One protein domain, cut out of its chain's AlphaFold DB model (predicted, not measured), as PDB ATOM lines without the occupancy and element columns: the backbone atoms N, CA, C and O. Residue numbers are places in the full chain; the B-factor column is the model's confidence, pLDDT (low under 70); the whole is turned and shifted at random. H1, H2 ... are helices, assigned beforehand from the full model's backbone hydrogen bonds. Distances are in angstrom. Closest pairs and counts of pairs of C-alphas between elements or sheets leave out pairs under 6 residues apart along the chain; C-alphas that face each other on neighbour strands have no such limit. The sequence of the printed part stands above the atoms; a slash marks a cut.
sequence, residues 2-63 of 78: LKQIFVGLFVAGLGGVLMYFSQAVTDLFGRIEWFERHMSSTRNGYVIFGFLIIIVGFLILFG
ATOM      1  N   LEU A   2      -2.153  33.043 -35.745       79.88
ATOM      2  CA  LEU A   2      -2.070  34.505 -35.531       79.88
ATOM      3  C   LEU A   2      -3.272  35.088 -34.752       79.88
ATOM      4  O   LEU A   2      -3.093  35.825 -33.791       79.88
ATOM      5  N   LYS A   3      -4.502  34.676 -35.096       80.69
ATOM      6  CA  LYS A   3      -5.723  35.065 -34.362       80.69
ATOM      7  C   LYS A   3      -5.701  34.633 -32.887       80.69
ATOM      8  O   LYS A   3      -6.190  35.365 -32.040       80.69
ATOM      9  N   GLN A   4      -5.109  33.473 -32.580       81.00
ATOM     10  CA  GLN A   4      -4.972  32.991 -31.202       81.00
ATOM     11  C   GLN A   4      -4.012  33.834 -30.385       81.00
ATOM     12  O   GLN A   4      -4.317  34.160 -29.247       81.00
ATOM     13  N   ILE A   5      -2.900  34.239 -30.990       85.69
ATOM     14  CA  ILE A   5      -1.917  35.113 -30.353       85.69
ATOM     15  C   ILE A   5      -2.558  36.463 -30.016       85.69
ATOM     16  O   ILE A   5      -2.452  36.910 -28.880       85.69
ATOM     17  N   PHE A   6      -3.287  37.077 -30.956       89.00
ATOM     18  CA  PHE A   6      -3.969  38.352 -30.705       89.00
ATOM     19  C   PHE A   6      -5.028  38.252 -29.605       89.00
ATOM     20  O   PHE A   6      -5.067  39.102 -28.720       89.00
ATOM     21  N   VAL A   7      -5.862  37.209 -29.625       87.81
ATOM     22  CA  VAL A   7      -6.898  37.021 -28.601       87.81
ATOM     23  C   VAL A   7      -6.278  36.675 -27.248       87.81
ATOM     24  O   VAL A   7      -6.674  37.256 -26.245       87.81
ATOM     25  N   GLY A   8      -5.283  35.790 -27.200       87.06
ATOM     26  CA  GLY A   8      -4.589  35.427 -25.965       87.06
ATOM     27  C   GLY A   8      -3.882  36.623 -25.329       87.06
ATOM     28  O   GLY A   8      -4.028  36.851 -24.130       87.06
ATOM     29  N   LEU A   9      -3.202  37.445 -26.136       90.62
ATOM     30  CA  LEU A   9      -2.565  38.681 -25.678       90.62
ATOM     31  C   LEU A   9      -3.599  39.699 -25.179       90.62
ATOM     32  O   LEU A   9      -3.387  40.326 -24.147       90.62
ATOM     33  N   PHE A  10      -4.726  39.839 -25.878       92.00
ATOM     34  CA  PHE A  10      -5.809  40.729 -25.463       92.00
ATOM     35  C   PHE A  10      -6.431  40.290 -24.131       92.00
ATOM     36  O   PHE A  10      -6.576  41.105 -23.224       92.00
ATOM     37  N   VAL A  11      -6.733  38.998 -23.975       91.00
ATOM     38  CA  VAL A  11      -7.285  38.431 -22.734       91.00
ATOM     39  C   VAL A  11      -6.291  38.581 -21.582       91.00
ATOM     40  O   VAL A  11      -6.669  39.046 -20.509       91.00
ATOM     41  N   ALA A  12      -5.010  38.275 -21.805       90.12
ATOM     42  CA  ALA A  12      -3.974  38.478 -20.796       90.12
ATOM     43  C   ALA A  12      -3.827  39.962 -20.417       90.12
ATOM     44  O   ALA A  12      -3.728  40.298 -19.237       90.12
ATOM     45  N   GLY A  13      -3.892  40.861 -21.401       90.62
ATOM     46  CA  GLY A  13      -3.896  42.306 -21.185       90.62
ATOM     47  C   GLY A  13      -5.068  42.768 -20.319       90.62
ATOM     48  O   GLY A  13      -4.856  43.514 -19.367       90.62
ATOM     49  N   LEU A  14      -6.284  42.277 -20.576       91.50
ATOM     50  CA  LEU A  14      -7.463  42.582 -19.756       91.50
ATOM     51  C   LEU A  14      -7.297  42.120 -18.304       91.50
ATOM     52  O   LEU A  14      -7.633  42.866 -17.386       91.50
ATOM     53  N   GLY A  15      -6.737  40.928 -18.089       88.38
ATOM     54  CA  GLY A  15      -6.423  40.442 -16.745       88.38
ATOM     55  C   GLY A  15      -5.423  41.347 -16.018       88.38
ATOM     56  O   GLY A  15      -5.633  41.696 -14.856       88.38
ATOM     57  N   GLY A  16      -4.387  41.815 -16.723       87.12
ATOM     58  CA  GLY A  16      -3.409  42.772 -16.193       87.12
ATOM     59  C   GLY A  16      -4.014  44.136 -15.851       87.12
ATOM     60  O   GLY A  16      -3.748  44.675 -14.776       87.12
ATOM     61  N   VAL A  17      -4.879  44.670 -16.717       90.38
ATOM     62  CA  VAL A  17      -5.609  45.927 -16.474       90.38
ATOM     63  C   VAL A  17      -6.498  45.803 -15.237       90.38
ATOM     64  O   VAL A  17      -6.498  46.705 -14.401       90.38
ATOM     65  N   LEU A  18      -7.198  44.678 -15.068       87.88
ATOM     66  CA  LEU A  18      -8.030  44.431 -13.890       87.88
ATOM     67  C   LEU A  18      -7.198  44.377 -12.598       87.88
ATOM     68  O   LEU A  18      -7.620  44.914 -11.577       87.88
ATOM     69  N   MET A  19      -6.005  43.772 -12.632       87.50
ATOM     70  CA  MET A  19      -5.096  43.766 -11.478       87.50
ATOM     71  C   MET A  19      -4.599  45.176 -11.149       87.50
ATOM     72  O   MET A  19      -4.609  45.572  -9.980       87.50
ATOM     73  N   TYR A  20      -4.205  45.946 -12.166       87.62
ATOM     74  CA  TYR A  20      -3.680  47.299 -11.994       87.62
ATOM     75  C   TYR A  20      -4.741  48.266 -11.452       87.62
ATOM     76  O   TYR A  20      -4.500  48.969 -10.476       87.62
ATOM     77  N   PHE A  21      -5.948  48.238 -12.018       87.81
ATOM     78  CA  PHE A  21      -7.076  49.064 -11.576       87.81
ATOM     79  C   PHE A  21      -7.928  48.399 -10.488       87.81
ATOM     80  O   PHE A  21      -9.029  48.862 -10.206       87.81
ATOM     81  N   SER A  22      -7.435  47.347  -9.830       84.00
ATOM     82  CA  SER A  22      -8.195  46.602  -8.814       84.00
ATOM     83  C   SER A  22      -8.699  47.481  -7.664       84.00
ATOM     84  O   SER A  22      -9.804  47.264  -7.172       84.00
ATOM     85  N   GLN A  23      -7.932  48.502  -7.263       80.19
ATOM     86  CA  GLN A  23      -8.378  49.507  -6.291       80.19
ATOM     87  C   GLN A  23      -9.530  50.350  -6.836       80.19
ATOM     88  O   GLN A  23     -10.582  50.387  -6.215       80.19
ATOM     89  N   ALA A  24      -9.382  50.918  -8.035       82.06
ATOM     90  CA  ALA A  24     -10.435  51.710  -8.666       82.06
ATOM     91  C   ALA A  24     -11.727  50.903  -8.885       82.06
ATOM     92  O   ALA A  24     -12.816  51.424  -8.684       82.06
ATOM     93  N   VAL A  25     -11.620  49.619  -9.245       81.38
ATOM     94  CA  VAL A  25     -12.767  48.703  -9.375       81.38
ATOM     95  C   VAL A  25     -13.411  48.437  -8.013       81.38
ATOM     96  O   VAL A  25     -14.633  48.452  -7.906       81.38
ATOM     97  N   THR A  26     -12.611  48.247  -6.962       82.62
ATOM     98  CA  THR A  26     -13.131  48.093  -5.593       82.62
ATOM     99  C   THR A  26     -13.833  49.365  -5.112       82.62
ATOM    100  O   THR A  26     -14.852  49.276  -4.438       82.62
ATOM    101  N   ASP A  27     -13.334  50.540  -5.488       81.81
ATOM    102  CA  ASP A  27     -13.931  51.826  -5.120       81.81
ATOM    103  C   ASP A  27     -15.224  52.111  -5.908       81.81
ATOM    104  O   ASP A  27     -16.158  52.694  -5.365       81.81
ATOM    105  N   LEU A  28     -15.315  51.655  -7.165       82.19
ATOM    106  CA  LEU A  28     -16.502  51.795  -8.023       82.19
ATOM    107  C   LEU A  28     -17.632  50.827  -7.660       82.19
ATOM    108  O   LEU A  28     -18.797  51.219  -7.640       82.19
ATOM    109  N   PHE A  29     -17.302  49.560  -7.413       81.69
ATOM    110  CA  PHE A  29     -18.286  48.513  -7.117       81.69
ATOM    111  C   PHE A  29     -18.513  48.311  -5.616       81.69
ATOM    112  O   PHE A  29     -19.445  47.611  -5.219       81.69
ATOM    113  N   GLY A  30     -17.696  48.949  -4.780       76.06
ATOM    114  CA  GLY A  30     -17.744  48.817  -3.336       76.06
ATOM    115  C   GLY A  30     -17.167  47.494  -2.833       76.06
ATOM    116  O   GLY A  30     -16.620  46.665  -3.564       76.06
ATOM    117  N   ARG A  31     -17.280  47.300  -1.518       78.88
ATOM    118  CA  ARG A  31     -16.843  46.073  -0.850       78.88
ATOM    119  C   ARG A  31     -17.847  44.954  -1.102       78.88
ATOM    120  O   ARG A  31     -19.036  45.105  -0.836       78.88
ATOM    121  N   ILE A  32     -17.351  43.804  -1.538       79.06
ATOM    122  CA  ILE A  32     -18.147  42.592  -1.716       79.06
ATOM    123  C   ILE A  32     -17.892  41.695  -0.505       79.06
ATOM    124  O   ILE A  32     -16.778  41.208  -0.304       79.06
ATOM    125  N   GLU A  33     -18.936  41.429   0.284       78.25
ATOM    126  CA  GLU A  33     -18.825  40.634   1.518       78.25
ATOM    127  C   GLU A  33     -18.231  39.242   1.289       78.25
ATOM    128  O   GLU A  33     -17.468  38.750   2.118       78.25
ATOM    129  N   TRP A  34     -18.548  38.605   0.158       79.19
ATOM    130  CA  TRP A  34     -18.005  37.289  -0.170       79.19
ATOM    131  C   TRP A  34     -16.475  37.315  -0.274       79.19
ATOM    132  O   TRP A  34     -15.810  36.448   0.301       79.19
ATOM    133  N   PHE A  35     -15.917  38.336  -0.936       78.62
ATOM    134  CA  PHE A  35     -14.471  38.495  -1.075       78.62
ATOM    135  C   PHE A  35     -13.803  38.937   0.229       78.62
ATOM    136  O   PHE A  35     -12.696  38.487   0.509       78.62
ATOM    137  N   GLU A  36     -14.445  39.756   1.063       80.44
ATOM    138  CA  GLU A  36     -13.885  40.077   2.386       80.44
ATOM    139  C   GLU A  36     -13.829  38.846   3.297       80.44
ATOM    140  O   GLU A  36     -12.817  38.625   3.960       80.44
ATOM    141  N   ARG A  37     -14.871  38.003   3.278       80.94
ATOM    142  CA  ARG A  37     -14.948  36.798   4.119       80.94
ATOM    143  C   ARG A  37     -14.007  35.679   3.671       80.94
ATOM    144  O   ARG A  37     -13.474  34.983   4.525       80.94
ATOM    145  N   HIS A  38     -13.798  35.498   2.364       81.88
ATOM    146  CA  HIS A  38     -12.999  34.378   1.838       81.88
ATOM    147  C   HIS A  38     -11.593  34.770   1.382       81.88
ATOM    148  O   HIS A  38     -10.699  33.931   1.374       81.88
ATOM    149  N   MET A  39     -11.381  36.026   0.984       77.56
ATOM    150  CA  MET A  39     -10.119  36.487   0.392       77.56
ATOM    151  C   MET A  39      -9.475  37.634   1.173       77.56
ATOM    152  O   MET A  39      -8.568  38.296   0.664       77.56
ATOM    153  N   SER A  40      -9.922  37.860   2.416       79.38
ATOM    154  CA  SER A  40      -9.465  38.900   3.352       79.38
ATOM    155  C   SER A  40      -9.694  40.346   2.897       79.38
ATOM    156  O   SER A  40      -9.686  41.250   3.728       79.38
ATOM    157  N   SER A  41      -9.877  40.601   1.602       82.56
ATOM    158  CA  SER A  41     -10.163  41.916   1.045       82.56
ATOM    159  C   SER A  41     -10.780  41.783  -0.342       82.56
ATOM    160  O   SER A  41     -10.305  41.011  -1.178       82.56
ATOM    161  N   THR A  42     -11.784  42.616  -0.615       81.69
ATOM    162  CA  THR A  42     -12.417  42.733  -1.938       81.69
ATOM    163  C   THR A  42     -11.397  43.025  -3.043       81.69
ATOM    164  O   THR A  42     -11.423  42.393  -4.099       81.69
ATOM    165  N   ARG A  43     -10.413  43.887  -2.758       82.50
ATOM    166  CA  ARG A  43      -9.302  44.185  -3.671       82.50
ATOM    167  C   ARG A  43      -8.530  42.926  -4.053       82.50
ATOM    168  O   ARG A  43      -8.196  42.732  -5.217       82.50
ATOM    169  N   ASN A  44      -8.242  42.077  -3.071       83.56
ATOM    170  CA  ASN A  44      -7.476  40.855  -3.290       83.56
ATOM    171  C   ASN A  44      -8.260  39.867  -4.163       83.56
ATOM    172  O   ASN A  44      -7.680  39.235  -5.040       83.56
ATOM    173  N   GLY A  45      -9.585  39.824  -3.997       84.44
ATOM    174  CA  GLY A  45     -10.494  39.100  -4.884       84.44
ATOM    175  C   GLY A  45     -10.360  39.516  -6.348       84.44
ATOM    176  O   GLY A  45     -10.154  38.665  -7.211       84.44
ATOM    177  N   TYR A  46     -10.379  40.822  -6.627       85.12
ATOM    178  CA  TYR A  46     -10.192  41.335  -7.987       85.12
ATOM    179  C   TYR A  46      -8.794  41.068  -8.550       85.12
ATOM    180  O   TYR A  46      -8.666  40.734  -9.727       85.12
ATOM    181  N   VAL A  47      -7.747  41.159  -7.726       86.81
ATOM    182  CA  VAL A  47      -6.374  40.823  -8.140       86.81
ATOM    183  C   VAL A  47      -6.266  39.341  -8.508       86.81
ATOM    184  O   VAL A  47      -5.741  39.012  -9.569       86.81
ATOM    185  N   ILE A  48      -6.804  38.444  -7.679       88.50
ATOM    186  CA  ILE A  48      -6.808  36.997  -7.938       88.50
ATOM    187  C   ILE A  48      -7.613  36.681  -9.200       88.50
ATOM    188  O   ILE A  48      -7.171  35.899 -10.040       88.50
ATOM    189  N   PHE A  49      -8.766  37.324  -9.378       87.38
ATOM    190  CA  PHE A  49      -9.581  37.151 -10.573       87.38
ATOM    191  C   PHE A  49      -8.850  37.625 -11.838       87.38
ATOM    192  O   PHE A  49      -8.826  36.917 -12.845       87.38
ATOM    193  N   GLY A  50      -8.174  38.774 -11.772       87.94
ATOM    194  CA  GLY A  50      -7.330  39.279 -12.855       87.94
ATOM    195  C   GLY A  50      -6.180  38.328 -13.190       87.94
ATOM    196  O   GLY A  50      -5.933  38.054 -14.363       87.94
ATOM    197  N   PHE A  51      -5.545  37.735 -12.178       90.06
ATOM    198  CA  PHE A  51      -4.507  36.721 -12.369       90.06
ATOM    199  C   PHE A  51      -5.033  35.476 -13.094       90.06
ATOM    200  O   PHE A  51      -4.394  34.995 -14.029       90.06
ATOM    201  N   LEU A  52      -6.219  34.980 -12.731       91.12
ATOM    202  CA  LEU A  52      -6.846  33.852 -13.428       91.12
ATOM    203  C   LEU A  52      -7.115  34.171 -14.903       91.12
ATOM    204  O   LEU A  52      -6.848  33.338 -15.768       91.12
ATOM    205  N   ILE A  53      -7.575  35.387 -15.208       91.12
ATOM    206  CA  ILE A  53      -7.772  35.843 -16.592       91.12
ATOM    207  C   ILE A  53      -6.442  35.854 -17.359       91.12
ATOM    208  O   ILE A  53      -6.401  35.416 -18.509       91.12
ATOM    209  N   ILE A  54      -5.344  36.286 -16.728       91.75
ATOM    210  CA  ILE A  54      -4.005  36.227 -17.333       91.75
ATOM    211  C   ILE A  54      -3.625  34.786 -17.673       91.75
ATOM    212  O   ILE A  54      -3.199  34.526 -18.799       91.75
ATOM    213  N   ILE A  55      -3.815  33.842 -16.744       92.44
ATOM    214  CA  ILE A  55      -3.531  32.419 -16.986       92.44
ATOM    215  C   ILE A  55      -4.334  31.912 -18.187       92.44
ATOM    216  O   ILE A  55      -3.768  31.276 -19.075       92.44
ATOM    217  N   VAL A  56      -5.630  32.224 -18.257       89.56
ATOM    218  CA  VAL A  56      -6.482  31.840 -19.393       89.56
ATOM    219  C   VAL A  56      -5.962  32.445 -20.699       89.56
ATOM    220  O   VAL A  56      -5.853  31.735 -21.699       89.56
ATOM    221  N   GLY A  57      -5.569  33.721 -20.693       88.00
ATOM    222  CA  GLY A  57      -4.954  34.383 -21.844       88.00
ATOM    223  C   GLY A  57      -3.678  33.683 -22.316       88.00
ATOM    224  O   GLY A  57      -3.520  33.443 -23.514       88.00
ATOM    225  N   PHE A  58      -2.812  33.264 -21.389       89.06
ATOM    226  CA  PHE A  58      -1.616  32.476 -21.700       89.06
ATOM    227  C   PHE A  58      -1.950  31.095 -22.271       89.06
ATOM    228  O   PHE A  58      -1.349  30.691 -23.265       89.06
ATOM    229  N   LEU A  59      -2.926  30.382 -21.706       88.88
ATOM    230  CA  LEU A  59      -3.360  29.077 -22.219       88.88
ATOM    231  C   LEU A  59      -3.884  29.171 -23.660       88.88
ATOM    232  O   LEU A  59      -3.614  28.291 -24.477       88.88
ATOM    233  N   ILE A  60      -4.585  30.257 -23.995       86.06
ATOM    234  CA  ILE A  60      -5.027  30.552 -25.364       86.06
ATOM    235  C   ILE A  60      -3.824  30.855 -26.274       86.06
ATOM    236  O   ILE A  60      -3.764  30.362 -27.402       86.06
ATOM    237  N   LEU A  61      -2.853  31.629 -25.780       85.81
ATOM    238  CA  LEU A  61      -1.622  31.996 -26.490       85.81
ATOM    239  C   LEU A  61      -0.787  30.769 -26.881       85.81
ATOM    240  O   LEU A  61      -0.324  30.679 -28.018       85.81
ATOM    241  N   PHE A  62      -0.646  29.806 -25.968       84.31
ATOM    242  CA  PHE A  62       0.054  28.539 -26.203       84.31
ATOM    243  C   PHE A  62      -0.792  27.499 -26.955       84.31
ATOM    244  O   PHE A  62      -0.320  26.395 -27.212       84.31
ATOM    245  N   GLY A  63      -2.030  27.834 -27.331       78.25
ATOM    246  CA  GLY A  63      -2.904  26.952 -28.103       78.25
ATOM    247  C   GLY A  63      -3.469  25.768 -27.314       78.25
ATOM    248  O   GLY A  63      -4.021  24.860 -27.926       78.25
TER     249      GLY A  63
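What this domain is: This is residues 2 to 63 of the 78 residues of an uncharacterized protein of candidate division SR1 bacterium RAAC1_SR1_1 (UniProt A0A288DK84). Two long helices, H1 and H4, run side by side in opposite ways, and a small head of two short helices, H2 and H3, sits at one end of the pair. H1 and H4 make the longest axis, with the first and last printed residues both at the end away from the head; in the head, H2 packs on the first turns of H4, and H3 makes a corner with H4. The printed part has 62 residues with four named helices, in the order H1, H2, H3, H4, and no named strand; its class is all helix. The whole is only just loose, close to compact, with a radius of gyration of the C-alphas of 13.2 A, and it is only just a rod, with spans of 40 by 20 by 12 A.

How they stand to each other: Begin with H4, residues 42 to 61, the longest helix and the hub, which touches three other helices. Now look for H1, residues 2 to 20: H1 and H4 touch with 50 pairs of C-alphas within 8 A, and the closest C-alphas, those of Ala 12 and Ile 54, are 4.1 A apart. Their lines stand at a shallow tilt of 12 degrees, and they run opposite ways. Next find H2, residues 22 to 29, which touches residues 42 to 47 of H4 alone; the closest C-alphas, those of Ser 22 and Tyr 46, are 5.7 A apart. H2 and H4 run opposite ways at a steep tilt of 63 degrees. H3, residues 33 to 39, touches H4 only at the corner by their link, with residues 42 to 45 of H4 alone; the closest C-alphas, those of Phe 35 and Thr 42, are 4.8 A apart. H3 and H4 run the same way at a steep tilt of 63 degrees. H1 and H2 are close but not clearly touching, with the C-alphas of Leu 18 and Val 25 the closest at 7.8 A, and their lines are about perpendicular at 76 degrees. H3 is apart from H1 and from H2. In H1, H2, H3 and H4, every O i to N i+4 pair is within hydrogen-bond range.

Where its parts are: Find C-alpha 42 at (-12.417, 42.733, -1.938); from there H4 runs 28.9 A to C-alpha 61 at (-1.622, 31.996, -26.490). Then go to C-alpha 2 at (-2.070, 34.505, -35.531), where H1 begins; it runs 26.8 A to C-alpha 20. H2 measures 10.4 A from C-alpha 22 to C-alpha 29, and H3 9.7 A from C-alpha 33 to C-alpha 39.

The domain as a whole: Look at Leu 2 and Arg 37 for the two C-alphas farthest apart, 41.8 A. The first and last printed C-alphas, those of Leu 2 and Gly 63, are 10.6 A apart. The printed part has no cut, and the links H1 to H2, H2 to H3 and H3 to H4 are tight. In the B-factor column of this model, the mean pLDDT of the printed part is 85.1, and no printed residue is under 70.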